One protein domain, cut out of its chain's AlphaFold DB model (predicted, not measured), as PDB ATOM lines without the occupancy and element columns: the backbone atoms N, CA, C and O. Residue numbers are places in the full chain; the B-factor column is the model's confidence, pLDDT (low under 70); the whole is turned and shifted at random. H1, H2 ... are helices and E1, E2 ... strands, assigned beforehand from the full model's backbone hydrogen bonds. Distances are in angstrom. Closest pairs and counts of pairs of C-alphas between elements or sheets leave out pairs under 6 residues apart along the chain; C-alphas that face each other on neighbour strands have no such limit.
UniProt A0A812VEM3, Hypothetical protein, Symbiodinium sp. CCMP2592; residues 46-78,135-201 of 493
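AT A GLANCE: This is residues 46 to 78 and 135 to 201 of the 493 residues of the protein "Hypothetical protein" of Symbiodinium sp. CCMP2592 (UniProt A0A812VEM3). What is the shape? Long H2 and H4 lie side by side, H3 slants away from H2, and the hairpin E1 and E2 folds back along H3, with short H1 at H3's end. What makes it up? The 100 printed residues hold H1, H2, H3, E1, E2, H4 in order, mostly helix, the sheet antiparallel; the whole is compact, radius of gyration of the C-alphas 13.7 A, spanning 37 by 34 by 28 A.

IN THESE COORDINATES: Where are the helices? H1 is residues 46 to 53, from C-alpha 46 at (0.895, -26.414, 36.605); H2 is 56 to 78, 32.5 A; H3 is 135 to 153, 26.0 A; H4 is 173 to 186, 19.8 A, to C-alpha 186 at (8.001, -4.097, 38.422). And the strands? E1 is 157 to 160, E2 163 to 166.

HOW THE PARTS SIT: What touches? H3 touches H1 with residues 150 to 153 alone, closest C-alphas Ala 47 and Ala 150, 6.0 A. H2 touches H4 at a shallow tilt of 16 degrees, the same way, closest C-alphas Ala 71 and Leu 186, 6.6 A. Which backbone atoms pair? N 158 and O 165 are 2.8 A apart; every O i to N i+4 pair in H1, H2, H3 and H4 is within hydrogen-bond range.

THE WHOLE: Is there a cut? Residues 79 to 134 are not printed; C-alphas 78 and 135 are 29.6 A apart. Where is confidence low? Residue 196 is under 70.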
ATOM      1  N   LYS A  46       1.984 -27.236  36.055       93.00
ATOM      2  CA  LYS A  46       0.895 -26.414  36.605       93.00
ATOM      3  C   LYS A  46       0.569 -25.214  35.713       93.00
ATOM      4  O   LYS A  46      -0.596 -25.009  35.383       93.00
ATOM      5  N   ALA A  47       1.574 -24.450  35.281       93.56
ATOM      6  CA  ALA A  47       1.364 -23.283  34.421       93.56
ATOM      7  C   ALA A  47       0.723 -23.648  33.066       93.56
ATOM      8  O   ALA A  47      -0.180 -22.950  32.605       93.56
ATOM      9  N   VAL A  48       1.158 -24.750  32.442       91.44
ATOM     10  CA  VAL A  48       0.574 -25.272  31.196       91.44
ATOM     11  C   VAL A  48      -0.855 -25.750  31.432       91.44
ATOM     12  O   VAL A  48      -1.748 -25.365  30.683       91.44
ATOM     13  N   HIS A  49      -1.099 -26.506  32.503       92.12
ATOM     14  CA  HIS A  49      -2.439 -26.981  32.841       92.12
ATOM     15  C   HIS A  49      -3.418 -25.824  33.088       92.12
ATOM     16  O   HIS A  49      -4.558 -25.862  32.629       92.12
ATOM     17  N   MET A  50      -2.984 -24.749  33.751       92.69
ATOM     18  CA  MET A  50      -3.803 -23.543  33.923       92.69
ATOM     19  C   MET A  50      -4.100 -22.846  32.592       92.69
ATOM     20  O   MET A  50      -5.205 -22.351  32.400       92.69
ATOM     21  N   GLN A  51      -3.138 -22.807  31.667       90.00
ATOM     22  CA  GLN A  51      -3.342 -22.257  30.322       90.00
ATOM     23  C   GLN A  51      -4.325 -23.086  29.491       90.00
ATOM     24  O   GLN A  51      -5.053 -22.532  28.673       90.00
ATOM     25  N   GLU A  52      -4.345 -24.399  29.695       88.94
ATOM     26  CA  GLU A  52      -5.266 -25.315  29.028       88.94
ATOM     27  C   GLU A  52      -6.689 -25.213  29.597       88.94
ATOM     28  O   GLU A  52      -7.651 -25.111  28.839       88.94
ATOM     29  N   THR A  53      -6.820 -25.207  30.926       92.50
ATOM     30  CA  THR A  53      -8.111 -25.329  31.625       92.50
ATOM     31  C   THR A  53      -8.850 -24.012  31.826       92.50
ATOM     32  O   THR A  53     -10.079 -23.991  31.787       92.50
ATOM     33  N   LEU A  54      -8.134 -22.908  32.056       92.44
ATOM     34  CA  LEU A  54      -8.750 -21.602  32.256       92.44
ATOM     35  C   LEU A  54      -8.973 -20.902  30.916       92.44
ATOM     36  O   LEU A  54      -8.147 -20.974  29.999       92.44
ATOM     37  N   ASP A  55     -10.068 -20.153  30.819       92.44
ATOM     38  CA  ASP A  55     -10.266 -19.237  29.703       92.44
ATOM     39  C   ASP A  55      -9.291 -18.040  29.774       92.44
ATOM     40  O   ASP A  55      -8.677 -17.735  30.805       92.44
ATOM     41  N   ASP A  56      -9.121 -17.357  28.642       90.44
ATOM     42  CA  ASP A  56      -8.185 -16.235  28.537       90.44
ATOM     43  C   ASP A  56      -8.563 -15.054  29.453       90.44
ATOM     44  O   ASP A  56      -7.681 -14.306  29.882       90.44
ATOM     45  N   GLN A  57      -9.846 -14.884  29.797       92.69
ATOM     46  CA  GLN A  57     -10.321 -13.794  30.651       92.69
ATOM     47  C   GLN A  57      -9.993 -14.052  32.127       92.69
ATOM     48  O   GLN A  57      -9.552 -13.139  32.831       92.69
ATOM     49  N   ALA A  58     -10.167 -15.285  32.596       94.25
ATOM     50  CA  ALA A  58      -9.823 -15.726  33.938       94.25
ATOM     51  C   ALA A  58      -8.312 -15.617  34.173       94.25
ATOM     52  O   ALA A  58      -7.887 -15.020  35.168       94.25
ATOM     53  N   LEU A  59      -7.500 -16.093  33.218       94.12
ATOM     54  CA  LEU A  59      -6.043 -15.916  33.252       94.12
ATOM     55  C   LEU A  59      -5.662 -14.437  33.283       94.12
ATOM     56  O   LEU A  59      -4.801 -14.039  34.072       94.12
ATOM     57  N   ALA A  60      -6.323 -13.615  32.464       94.62
ATOM     58  CA  ALA A  60      -6.042 -12.191  32.430       94.62
ATOM     59  C   ALA A  60      -6.359 -11.497  33.756       94.62
ATOM     60  O   ALA A  60      -5.541 -10.743  34.283       94.62
ATOM     61  N   LYS A  61      -7.517 -11.805  34.344       95.88
ATOM     62  CA  LYS A  61      -7.932 -11.273  35.644       95.88
ATOM     63  C   LYS A  61      -6.948 -11.656  36.749       95.88
ATOM     64  O   LYS A  61      -6.565 -10.793  37.540       95.88
ATOM     65  N   MET A  62      -6.519 -12.919  36.791       96.06
ATOM     66  CA  MET A  62      -5.541 -13.411  37.765       96.06
ATOM     67  C   MET A  62      -4.219 -12.636  37.665       96.06
ATOM     68  O   MET A  62      -3.756 -12.069  38.658       96.06
ATOM     69  N   ARG A  63      -3.650 -12.549  36.457       96.50
ATOM     70  CA  ARG A  63      -2.388 -11.842  36.190       96.50
ATOM     71  C   ARG A  63      -2.477 -10.361  36.537       96.50
ATOM     72  O   ARG A  63      -1.619  -9.841  37.246       96.50
ATOM     73  N   THR A  64      -3.537  -9.684  36.098       96.62
ATOM     74  CA  THR A  64      -3.748  -8.262  36.397       96.62
ATOM     75  C   THR A  64      -3.906  -8.014  37.895       96.62
ATOM     76  O   THR A  64      -3.330  -7.054  38.403       96.62
ATOM     77  N   CYS A  65      -4.618  -8.879  38.625       96.81
ATOM     78  CA  CYS A  65      -4.755  -8.755  40.078       96.81
ATOM     79  C   CYS A  65      -3.398  -8.865  40.789       96.81
ATOM     80  O   CYS A  65      -3.111  -8.086  41.701       96.81
ATOM     81  N   TRP A  66      -2.554  -9.806  40.359       96.94
ATOM     82  CA  TRP A  66      -1.208  -9.966  40.904       96.94
ATOM     83  C   TRP A  66      -0.340  -8.732  40.624       96.94
ATOM     84  O   TRP A  66       0.235  -8.164  41.553       96.94
ATOM     85  N   ILE A  67      -0.311  -8.258  39.374       96.69
ATOM     86  CA  ILE A  67       0.465  -7.072  38.978       96.69
ATOM     87  C   ILE A  67      -0.003  -5.830  39.746       96.69
ATOM     88  O   ILE A  67       0.825  -5.109  40.294       96.69
ATOM     89  N   ALA A  68      -1.315  -5.604  39.860       95.88
ATOM     90  CA  ALA A  68      -1.868  -4.453  40.574       95.88
ATOM     91  C   ALA A  68      -1.486  -4.448  42.063       95.88
ATOM     92  O   ALA A  68      -1.119  -3.404  42.608       95.88
ATOM     93  N   LYS A  69      -1.521  -5.618  42.719       96.38
ATOM     94  CA  LYS A  69      -1.103  -5.771  44.120       96.38
ATOM     95  C   LYS A  69       0.341  -5.309  44.320       96.38
ATOM     96  O   LYS A  69       0.616  -4.547  45.247       96.38
ATOM     97  N   TRP A  70       1.257  -5.768  43.471       94.94
ATOM     98  CA  TRP A  70       2.675  -5.465  43.635       94.94
ATOM     99  C   TRP A  70       3.069  -4.087  43.121       94.94
ATOM    100  O   TRP A  70       3.914  -3.454  43.743       94.94
ATOM    101  N   ALA A  71       2.416  -3.573  42.077       92.69
ATOM    102  CA  ALA A  71       2.600  -2.193  41.635       92.69
ATOM    103  C   ALA A  71       2.240  -1.205  42.757       92.69
ATOM    104  O   ALA A  71       3.040  -0.336  43.096       92.69
ATOM    105  N   LYS A  72       1.097  -1.419  43.428       93.94
ATOM    106  CA  LYS A  72       0.709  -0.633  44.609       93.94
ATOM    107  C   LYS A  72       1.747  -0.733  45.729       93.94
ATOM    108  O   LYS A  72       2.026   0.249  46.412       93.94
ATOM    109  N   ARG A  73       2.323  -1.919  45.942       91.62
ATOM    110  CA  ARG A  73       3.362  -2.108  46.960       91.62
ATOM    111  C   ARG A  73       4.664  -1.389  46.596       91.62
ATOM    112  O   ARG A  73       5.270  -0.801  47.484       91.62
ATOM    113  N   ALA A  74       5.076  -1.417  45.331       87.00
ATOM    114  CA  ALA A  74       6.254  -0.701  44.850       87.00
ATOM    115  C   ALA A  74       6.097   0.819  45.032       87.00
ATOM    116  O   ALA A  74       6.993   1.475  45.559       87.00
ATOM    117  N   GLU A  75       4.922   1.365  44.712       88.31
ATOM    118  CA  GLU A  75       4.599   2.778  44.944       88.31
ATOM    119  C   GLU A  75       4.712   3.150  46.432       88.31
ATOM    120  O   GLU A  75       5.416   4.090  46.795       88.31
ATOM    121  N   GLN A  76       4.120   2.347  47.325       90.62
ATOM    122  CA  GLN A  76       4.221   2.555  48.778       90.62
ATOM    123  C   GLN A  76       5.662   2.532  49.303       90.62
ATOM    124  O   GLN A  76       5.959   3.157  50.319       90.62
ATOM    125  N   LEU A  77       6.545   1.781  48.646       86.44
ATOM    126  CA  LEU A  77       7.944   1.637  49.037       86.44
ATOM    127  C   LEU A  77       8.863   2.667  48.375       86.44
ATOM    128  O   LEU A  77      10.033   2.725  48.735       86.44
ATOM    129  N   THR A  78       8.357   3.509  47.470       81.69
ATOM    130  CA  THR A  78       9.188   4.421  46.665       81.69
ATOM    131  C   THR A  78      10.041   5.355  47.531       81.69
ATOM    132  O   THR A  78      11.212   5.561  47.229       81.69
ATOM    133  N   VAL A 135      28.336 -15.176  36.313       86.25
ATOM    134  CA  VAL A 135      27.411 -16.039  35.566       86.25
ATOM    135  C   VAL A 135      26.516 -16.842  36.510       86.25
ATOM    136  O   VAL A 135      25.297 -16.795  36.391       86.25
ATOM    137  N   TYR A 136      27.098 -17.516  37.504       88.06
ATOM    138  CA  TYR A 136      26.319 -18.292  38.477       88.06
ATOM    139  C   TYR A 136      25.365 -17.427  39.303       88.06
ATOM    140  O   TYR A 136      24.235 -17.834  39.567       88.06
ATOM    141  N   SER A 137      25.814 -16.241  39.719       88.25
ATOM    142  CA  SER A 137      24.982 -15.321  40.501       88.25
ATOM    143  C   SER A 137      23.809 -14.810  39.668       88.25
ATOM    144  O   SER A 137      22.679 -14.816  40.142       88.25
ATOM    145  N   PHE A 138      24.062 -14.463  38.404       88.56
ATOM    146  CA  PHE A 138      23.028 -14.069  37.455       88.56
ATOM    147  C   PHE A 138      21.997 -15.175  37.231       88.56
ATOM    148  O   PHE A 138      20.803 -14.936  37.401       88.56
ATOM    149  N   LEU A 139      22.451 -16.400  36.955       90.75
ATOM    150  CA  LEU A 139      21.567 -17.546  36.737       90.75
ATOM    151  C   LEU A 139      20.651 -17.817  37.934       90.75
ATOM    152  O   LEU A 139      19.480 -18.117  37.738       90.75
ATOM    153  N   ARG A 140      21.135 -17.668  39.173       92.12
ATOM    154  CA  ARG A 140      20.287 -17.832  40.368       92.12
ATOM    155  C   ARG A 140      19.136 -16.830  40.406       92.12
ATOM    156  O   ARG A 140      18.015 -17.214  40.725       92.12
ATOM    157  N   ILE A 141      19.406 -15.568  40.075       92.19
ATOM    158  CA  ILE A 141      18.371 -14.533  40.070       92.19
ATOM    159  C   ILE A 141      17.405 -14.746  38.904       92.19
ATOM    160  O   ILE A 141      16.199 -14.732  39.119       92.19
ATOM    161  N   VAL A 142      17.910 -15.019  37.700       92.44
ATOM    162  CA  VAL A 142      17.075 -15.354  36.535       92.44
ATOM    163  C   VAL A 142      16.159 -16.538  36.836       92.44
ATOM    164  O   VAL A 142      14.974 -16.479  36.529       92.44
ATOM    165  N   MET A 143      16.665 -17.582  37.497       93.06
ATOM    166  CA  MET A 143      15.839 -18.725  37.885       93.06
ATOM    167  C   MET A 143      14.740 -18.353  38.884       93.06
ATOM    168  O   MET A 143      13.634 -18.882  38.791       93.06
ATOM    169  N   ALA A 144      15.004 -17.430  39.813       94.56
ATOM    170  CA  ALA A 144      13.976 -16.917  40.715       94.56
ATOM    171  C   ALA A 144      12.911 -16.107  39.956       94.56
ATOM    172  O   ALA A 144      11.718 -16.304  40.181       94.56
ATOM    173  N   VAL A 145      13.324 -15.249  39.017       94.62
ATOM    174  CA  VAL A 145      12.415 -14.489  38.138       94.62
ATOM    175  C   VAL A 145      11.543 -15.440  37.315       94.62
ATOM    176  O   VAL A 145      10.320 -15.296  37.294       94.62
ATOM    177  N   TRP A 146      12.164 -16.448  36.699       95.25
ATOM    178  CA  TRP A 146      11.490 -17.514  35.965       95.25
ATOM    179  C   TRP A 146      10.440 -18.221  36.826       95.25
ATOM    180  O   TRP A 146       9.293 -18.356  36.398       95.25
ATOM    181  N   PHE A 147      10.818 -18.628  38.042       96.19
ATOM    182  CA  PHE A 147       9.945 -19.367  38.950       96.19
ATOM    183  C   PHE A 147       8.738 -18.530  39.364       96.19
ATOM    184  O   PHE A 147       7.614 -19.009  39.285       96.19
ATOM    185  N   ILE A 148       8.955 -17.265  39.744       96.44
ATOM    186  CA  ILE A 148       7.874 -16.366  40.160       96.44
ATOM    187  C   ILE A 148       6.849 -16.209  39.037       96.44
ATOM    188  O   ILE A 148       5.656 -16.317  39.299       96.44
ATOM    189  N   ALA A 149       7.269 -15.982  37.791       96.12
ATOM    190  CA  ALA A 149       6.297 -15.805  36.713       96.12
ATOM    191  C   ALA A 149       5.615 -17.121  36.302       96.12
ATOM    192  O   ALA A 149       4.429 -17.118  35.967       96.12
ATOM    193  N   ALA A 150       6.328 -18.248  36.357       95.81
ATOM    194  CA  ALA A 150       5.730 -19.556  36.103       95.81
ATOM    195  C   ALA A 150       4.652 -19.883  37.150       95.81
ATOM    196  O   ALA A 150       3.525 -20.206  36.786       95.81
ATOM    197  N   ASP A 151       4.976 -19.723  38.432       96.38
ATOM    198  CA  ASP A 151       4.114 -20.086  39.558       96.38
ATOM    199  C   ASP A 151       2.974 -19.081  39.783       96.38
ATOM    200  O   ASP A 151       1.808 -19.451  39.885       96.38
ATOM    201  N   GLN A 152       3.289 -17.786  39.820       96.50
ATOM    202  CA  GLN A 152       2.337 -16.753  40.242       96.50
ATOM    203  C   GLN A 152       1.531 -16.150  39.091       96.50
ATOM    204  O   GLN A 152       0.451 -15.600  39.305       96.50
ATOM    205  N   LEU A 153       2.063 -16.210  37.870       96.38
ATOM    206  CA  LEU A 153       1.433 -15.636  36.678       96.38
ATOM    207  C   LEU A 153       1.016 -16.712  35.665       96.38
ATOM    208  O   LEU A 153       0.478 -16.365  34.607       96.38
ATOM    209  N   ALA A 154       1.229 -17.998  35.974       95.50
ATOM    210  CA  ALA A 154       0.965 -19.131  35.085       95.50
ATOM    211  C   ALA A 154       1.562 -18.913  33.684       95.50
ATOM    212  O   ALA A 154       0.876 -19.051  32.665       95.50
ATOM    213  N   ILE A 155       2.814 -18.455  33.619       95.38
ATOM    214  CA  ILE A 155       3.513 -18.215  32.353       95.38
ATOM    215  C   ILE A 155       4.295 -19.478  31.973       95.38
ATOM    216  O   ILE A 155       5.268 -19.815  32.649       95.38
ATOM    217  N   PRO A 156       3.911 -20.184  30.892       91.81
ATOM    218  CA  PRO A 156       4.658 -21.333  30.417       91.81
ATOM    219  C   PRO A 156       5.857 -20.819  29.620       91.81
ATOM    220  O   PRO A 156       5.765 -20.486  28.434       91.81
ATOM    221  N   TRP A 157       6.985 -20.673  30.304       92.12
ATOM    222  CA  TRP A 157       8.211 -20.184  29.691       92.12
ATOM    223  C   TRP A 157       9.436 -20.991  30.092       92.12
ATOM    224  O   TRP A 157       9.474 -21.637  31.137       92.12
ATOM    225  N   THR A 158      10.451 -20.949  29.244       91.00
ATOM    226  CA  THR A 158      11.776 -21.510  29.499       91.00
ATOM    227  C   THR A 158      12.798 -20.389  29.540       91.00
ATOM    228  O   THR A 158      12.603 -19.351  28.909       91.00
ATOM    229  N   THR A 159      13.905 -20.617  30.239       89.81
ATOM    230  CA  THR A 159      15.001 -19.655  30.342       89.81
ATOM    231  C   THR A 159      16.324 -20.321  29.985       89.81
ATOM    232  O   THR A 159      16.604 -21.437  30.423       89.81
ATOM    233  N   PHE A 160      17.149 -19.635  29.199       87.88
ATOM    234  CA  PHE A 160      18.537 -20.009  28.944       87.88
ATOM    235  C   PHE A 160      19.405 -18.756  29.059       87.88
ATOM    236  O   PHE A 160      19.411 -17.914  28.169       87.88
ATOM    237  N   PHE A 161      20.109 -18.612  30.185       85.50
ATOM    238  CA  PHE A 161      20.753 -17.349  30.569       85.50
ATOM    239  C   PHE A 161      19.763 -16.176  30.529       85.50
ATOM    240  O   PHE A 161      18.831 -16.163  31.321       85.50
ATOM    241  N   ASP A 162      19.971 -15.189  29.665       83.81
ATOM    242  CA  ASP A 162      19.134 -13.999  29.519       83.81
ATOM    243  C   ASP A 162      17.971 -14.168  28.525       83.81
ATOM    244  O   ASP A 162      17.106 -13.295  28.456       83.81
ATOM    245  N   ASP A 163      17.905 -15.290  27.804       86.62
ATOM    246  CA  ASP A 163      16.838 -15.565  26.844       86.62
ATOM    247  C   ASP A 163      15.640 -16.248  27.529       86.62
ATOM    248  O   ASP A 163      15.731 -17.393  27.985       86.62
ATOM    249  N   PHE A 164      14.494 -15.558  27.552       90.69
ATOM    250  CA  PHE A 164      13.200 -16.091  27.990       90.69
ATOM    251  C   PHE A 164      12.324 -16.404  26.777       90.69
ATOM    252  O   PHE A 164      12.107 -15.550  25.920       90.69
ATOM    253  N   ILE A 165      11.786 -17.623  26.712       91.75
ATOM    254  CA  ILE A 165      10.977 -18.100  25.583       91.75
ATOM    255  C   ILE A 165       9.640 -18.565  26.128       91.75
ATOM    256  O   ILE A 165       9.601 -19.396  27.030       91.75
ATOM    257  N   THR A 166       8.543 -18.052  25.583       92.88
ATOM    258  CA  THR A 166       7.188 -18.398  26.019       92.88
ATOM    259  C   THR A 166       6.270 -18.609  24.823       92.88
ATOM    260  O   THR A 166       6.593 -18.230  23.699       92.88
ATOM    261  N   PHE A 167       5.110 -19.199  25.072       89.25
ATOM    262  CA  PHE A 167       4.053 -19.385  24.090       89.25
ATOM    263  C   PHE A 167       2.701 -19.017  24.700       89.25
ATOM    264  O   PHE A 167       2.527 -18.953  25.917       89.25
ATOM    265  N   SER A 168       1.732 -18.738  23.835       90.56
ATOM    266  CA  SER A 168       0.386 -18.356  24.244       90.56
ATOM    267  C   SER A 168      -0.623 -18.768  23.189       90.56
ATOM    268  O   SER A 168      -0.295 -18.854  22.002       90.56
ATOM    269  N   ARG A 169      -1.878 -18.935  23.607       89.12
ATOM    270  CA  ARG A 169      -3.003 -18.940  22.671       89.12
ATOM    271  C   ARG A 169      -3.058 -17.595  21.950       89.12
ATOM    272  O   ARG A 169      -2.738 -16.546  22.514       89.12
ATOM    273  N   LYS A 170      -3.522 -17.605  20.698       89.56
ATOM    274  CA  LYS A 170      -3.581 -16.392  19.866       89.56
ATOM    275  C   LYS A 170      -4.342 -15.254  20.560       89.56
ATOM    276  O   LYS A 170      -3.864 -14.120  20.557       89.56
ATOM    277  N   ALA A 171      -5.474 -15.562  21.194       90.31
ATOM    278  CA  ALA A 171      -6.318 -14.587  21.884       90.31
ATOM    279  C   ALA A 171      -5.658 -13.997  23.151       90.31
ATOM    280  O   ALA A 171      -5.743 -12.790  23.373       90.31
ATOM    281  N   GLY A 172      -4.910 -14.800  23.915       89.25
ATOM    282  CA  GLY A 172      -4.186 -14.356  25.111       89.25
ATOM    283  C   GLY A 172      -2.818 -13.704  24.860       89.25
ATOM    284  O   GLY A 172      -2.239 -13.134  25.786       89.25
ATOM    285  N   SER A 173      -2.274 -13.767  23.640       92.25
ATOM    286  CA  SER A 173      -0.892 -13.345  23.326       92.25
ATOM    287  C   SER A 173      -0.576 -11.894  23.720       92.25
ATOM    288  O   SER A 173       0.385 -11.647  24.446       92.25
ATOM    289  N   LYS A 174      -1.434 -10.936  23.343       92.50
ATOM    290  CA  LYS A 174      -1.268  -9.509  23.687       92.50
ATOM    291  C   LYS A 174      -1.312  -9.254  25.192       92.50
ATOM    292  O   LYS A 174      -0.572  -8.416  25.704       92.50
ATOM    293  N   HIS A 175      -2.197  -9.949  25.904       93.88
ATOM    294  CA  HIS A 175      -2.299  -9.811  27.352       93.88
ATOM    295  C   HIS A 175      -1.067 -10.404  28.051       93.88
ATOM    296  O   HIS A 175      -0.523  -9.783  28.965       93.88
ATOM    297  N   LEU A 176      -0.602 -11.576  27.602       94.25
ATOM    298  CA  LEU A 176       0.609 -12.194  28.130       94.25
ATOM    299  C   LEU A 176       1.830 -11.293  27.918       94.25
ATOM    300  O   LEU A 176       2.575 -11.072  28.867       94.25
ATOM    301  N   GLN A 177       1.985 -10.717  26.722       93.06
ATOM    302  CA  GLN A 177       3.061  -9.772  26.422       93.06
ATOM    303  C   GLN A 177       3.090  -8.617  27.435       93.06
ATOM    304  O   GLN A 177       4.085  -8.425  28.128       93.06
ATOM    305  N   ARG A 178       1.963  -7.913  27.606       93.38
ATOM    306  CA  ARG A 178       1.851  -6.798  28.563       93.38
ATOM    307  C   ARG A 178       2.092  -7.227  30.009       93.38
ATOM    308  O   ARG A 178       2.632  -6.456  30.795       93.38
ATOM    309  N   THR A 179       1.686  -8.444  30.368       95.31
ATOM    310  CA  THR A 179       1.938  -9.004  31.702       95.31
ATOM    311  C   THR A 179       3.431  -9.195  31.940       95.31
ATOM    312  O   THR A 179       3.922  -8.809  32.995       95.31
ATOM    313  N   ILE A 180       4.154  -9.753  30.964       94.38
ATOM    314  CA  ILE A 180       5.606  -9.964  31.043       94.38
ATOM    315  C   ILE A 180       6.342  -8.622  31.111       94.38
ATOM    316  O   ILE A 180       7.203  -8.442  31.969       94.38
ATOM    317  N   GLU A 181       5.967  -7.659  30.267       92.94
ATOM    318  CA  GLU A 181       6.537  -6.306  30.283       92.94
ATOM    319  C   GLU A 181       6.335  -5.630  31.647       92.94
ATOM    320  O   GLU A 181       7.281  -5.098  32.229       92.94
ATOM    321  N   ALA A 182       5.113  -5.681  32.191       93.75
ATOM    322  CA  ALA A 182       4.802  -5.125  33.505       93.75
ATOM    323  C   ALA A 182       5.552  -5.851  34.629       93.75
ATOM    324  O   ALA A 182       6.021  -5.207  35.564       93.75
ATOM    325  N   PHE A 183       5.694  -7.174  34.531       95.19
ATOM    326  CA  PHE A 183       6.435  -7.986  35.489       95.19
ATOM    327  C   PHE A 183       7.924  -7.620  35.517       95.19
ATOM    328  O   PHE A 183       8.461  -7.359  36.592       95.19
ATOM    329  N   PHE A 184       8.583  -7.517  34.358       91.94
ATOM    330  CA  PHE A 184       9.981  -7.085  34.306       91.94
ATOM    331  C   PHE A 184      10.159  -5.648  34.807       91.94
ATOM    332  O   PHE A 184      11.048  -5.407  35.624       91.94
ATOM    333  N   LYS A 185       9.278  -4.715  34.410       89.88
ATOM    334  CA  LYS A 185       9.307  -3.320  34.889       89.88
ATOM    335  C   LYS A 185       9.144  -3.234  36.407       89.88
ATOM    336  O   LYS A 185       9.898  -2.518  37.059       89.88
ATOM    337  N   LEU A 186       8.220  -4.008  36.977       90.88
ATOM    338  CA  LEU A 186       8.001  -4.097  38.422       90.88
ATOM    339  C   LEU A 186       9.250  -4.593  39.167       90.88
ATOM    340  O   LEU A 186       9.553  -4.104  40.251       90.88
ATOM    341  N   LEU A 187       9.977  -5.549  38.589       89.12
ATOM    342  CA  LEU A 187      11.219  -6.069  39.158       89.12
ATOM    343  C   LEU A 187      12.443  -5.177  38.876       89.12
ATOM    344  O   LEU A 187      13.539  -5.498  39.331       89.12
ATOM    345  N   GLY A 188      12.282  -4.084  38.122       85.25
ATOM    346  CA  GLY A 188      13.375  -3.190  37.734       85.25
ATOM    347  C   GLY A 188      14.312  -3.767  36.668       85.25
ATOM    348  O   GLY A 188      15.452  -3.319  36.564       85.25
ATOM    349  N   TRP A 189      13.857  -4.757  35.896       86.19
ATOM    350  CA  TRP A 189      14.627  -5.338  34.798       86.19
ATOM    351  C   TRP A 189      14.422  -4.553  33.506       86.19
ATOM    352  O   TRP A 189      13.304  -4.385  33.021       86.19
ATOM    353  N   SER A 190      15.535  -4.151  32.913       81.50
ATOM    354  CA  SER A 190      15.627  -3.635  31.556       81.50
ATOM    355  C   SER A 190      15.654  -4.795  30.562       81.50
ATOM    356  O   SER A 190      16.482  -5.707  30.668       81.50
ATOM    357  N   PHE A 191      14.788  -4.735  29.556       82.75
ATOM    358  CA  PHE A 191      14.713  -5.699  28.458       82.75
ATOM    359  C   PHE A 191      14.642  -4.968  27.110       82.75
ATOM    360  O   PHE A 191      14.552  -3.741  27.061       82.75
ATOM    361  N   ALA A 192      14.771  -5.704  26.006       79.44
ATOM    362  CA  ALA A 192      14.642  -5.116  24.677       79.44
ATOM    363  C   ALA A 192      13.162  -4.810  24.395       79.44
ATOM    364  O   ALA A 192      12.377  -5.734  24.214       79.44
ATOM    365  N   GLU A 193      12.798  -3.527  24.383       75.56
ATOM    366  CA  GLU A 193      11.442  -3.068  24.039       75.56
ATOM    367  C   GLU A 193      11.266  -2.857  22.522       75.56
ATOM    368  O   GLU A 193      10.146  -2.933  22.030       75.56
ATOM    369  N   ASP A 194      12.368  -2.691  21.777       71.00
ATOM    370  CA  ASP A 194      12.378  -2.450  20.330       71.00
ATOM    371  C   ASP A 194      13.457  -3.278  19.597       71.00
ATOM    372  O   ASP A 194      14.435  -3.751  20.190       71.00
ATOM    373  N   GLY A 195      13.305  -3.404  18.273       71.12
ATOM    374  CA  GLY A 195      14.260  -4.060  17.367       71.12
ATOM    375  C   GLY A 195      14.068  -5.574  17.227       71.12
ATOM    376  O   GLY A 195      13.077  -6.135  17.685       71.12
ATOM    377  N   ASP A 196      15.046  -6.256  16.619       66.00
ATOM    378  CA  ASP A 196      14.967  -7.686  16.243       66.00
ATOM    379  C   ASP A 196      14.760  -8.657  17.423       66.00
ATOM    380  O   ASP A 196      14.460  -9.834  17.226       66.00
ATOM    381  N   LYS A 197      14.954  -8.184  18.659       70.25
ATOM    382  CA  LYS A 197      14.741  -8.958  19.891       70.25
ATOM    383  C   LYS A 197      13.362  -8.741  20.520       70.25
ATOM    384  O   LYS A 197      12.978  -9.524  21.380       70.25
ATOM    385  N   ALA A 198      12.627  -7.715  20.093       75.44
ATOM    386  CA  ALA A 198      11.296  -7.363  20.584       75.44
ATOM    387  C   ALA A 198      10.207  -7.786  19.583       75.44
ATOM    388  O   ALA A 198       9.287  -7.035  19.260       75.44
ATOM    389  N   CYS A 199      10.339  -8.993  19.031       78.25
ATOM    390  CA  CYS A 199       9.388  -9.506  18.054       78.25
ATOM    391  C   CYS A 199       8.045  -9.852  18.722       78.25
ATOM    392  O   CYS A 199       8.031 -10.435  19.810       78.25
ATOM    393  N   PRO A 200       6.907  -9.551  18.073       85.44
ATOM    394  CA  PRO A 200       5.604  -9.977  18.565       85.44
ATOM    395  C   PRO A 200       5.471 -11.504  18.510       85.44
ATOM    396  O   PRO A 200       6.192 -12.189  17.782       85.44
ATOM    397  N   PHE A 201       4.484 -12.038  19.233       90.94
ATOM    398  CA  PHE A 201       4.103 -13.445  19.116       90.94
ATOM    399  C   PHE A 201       3.809 -13.808  17.654       90.94
ATOM    400  O   PHE A 201       2.962 -13.189  17.005       90.94
TER     401      PHE A 201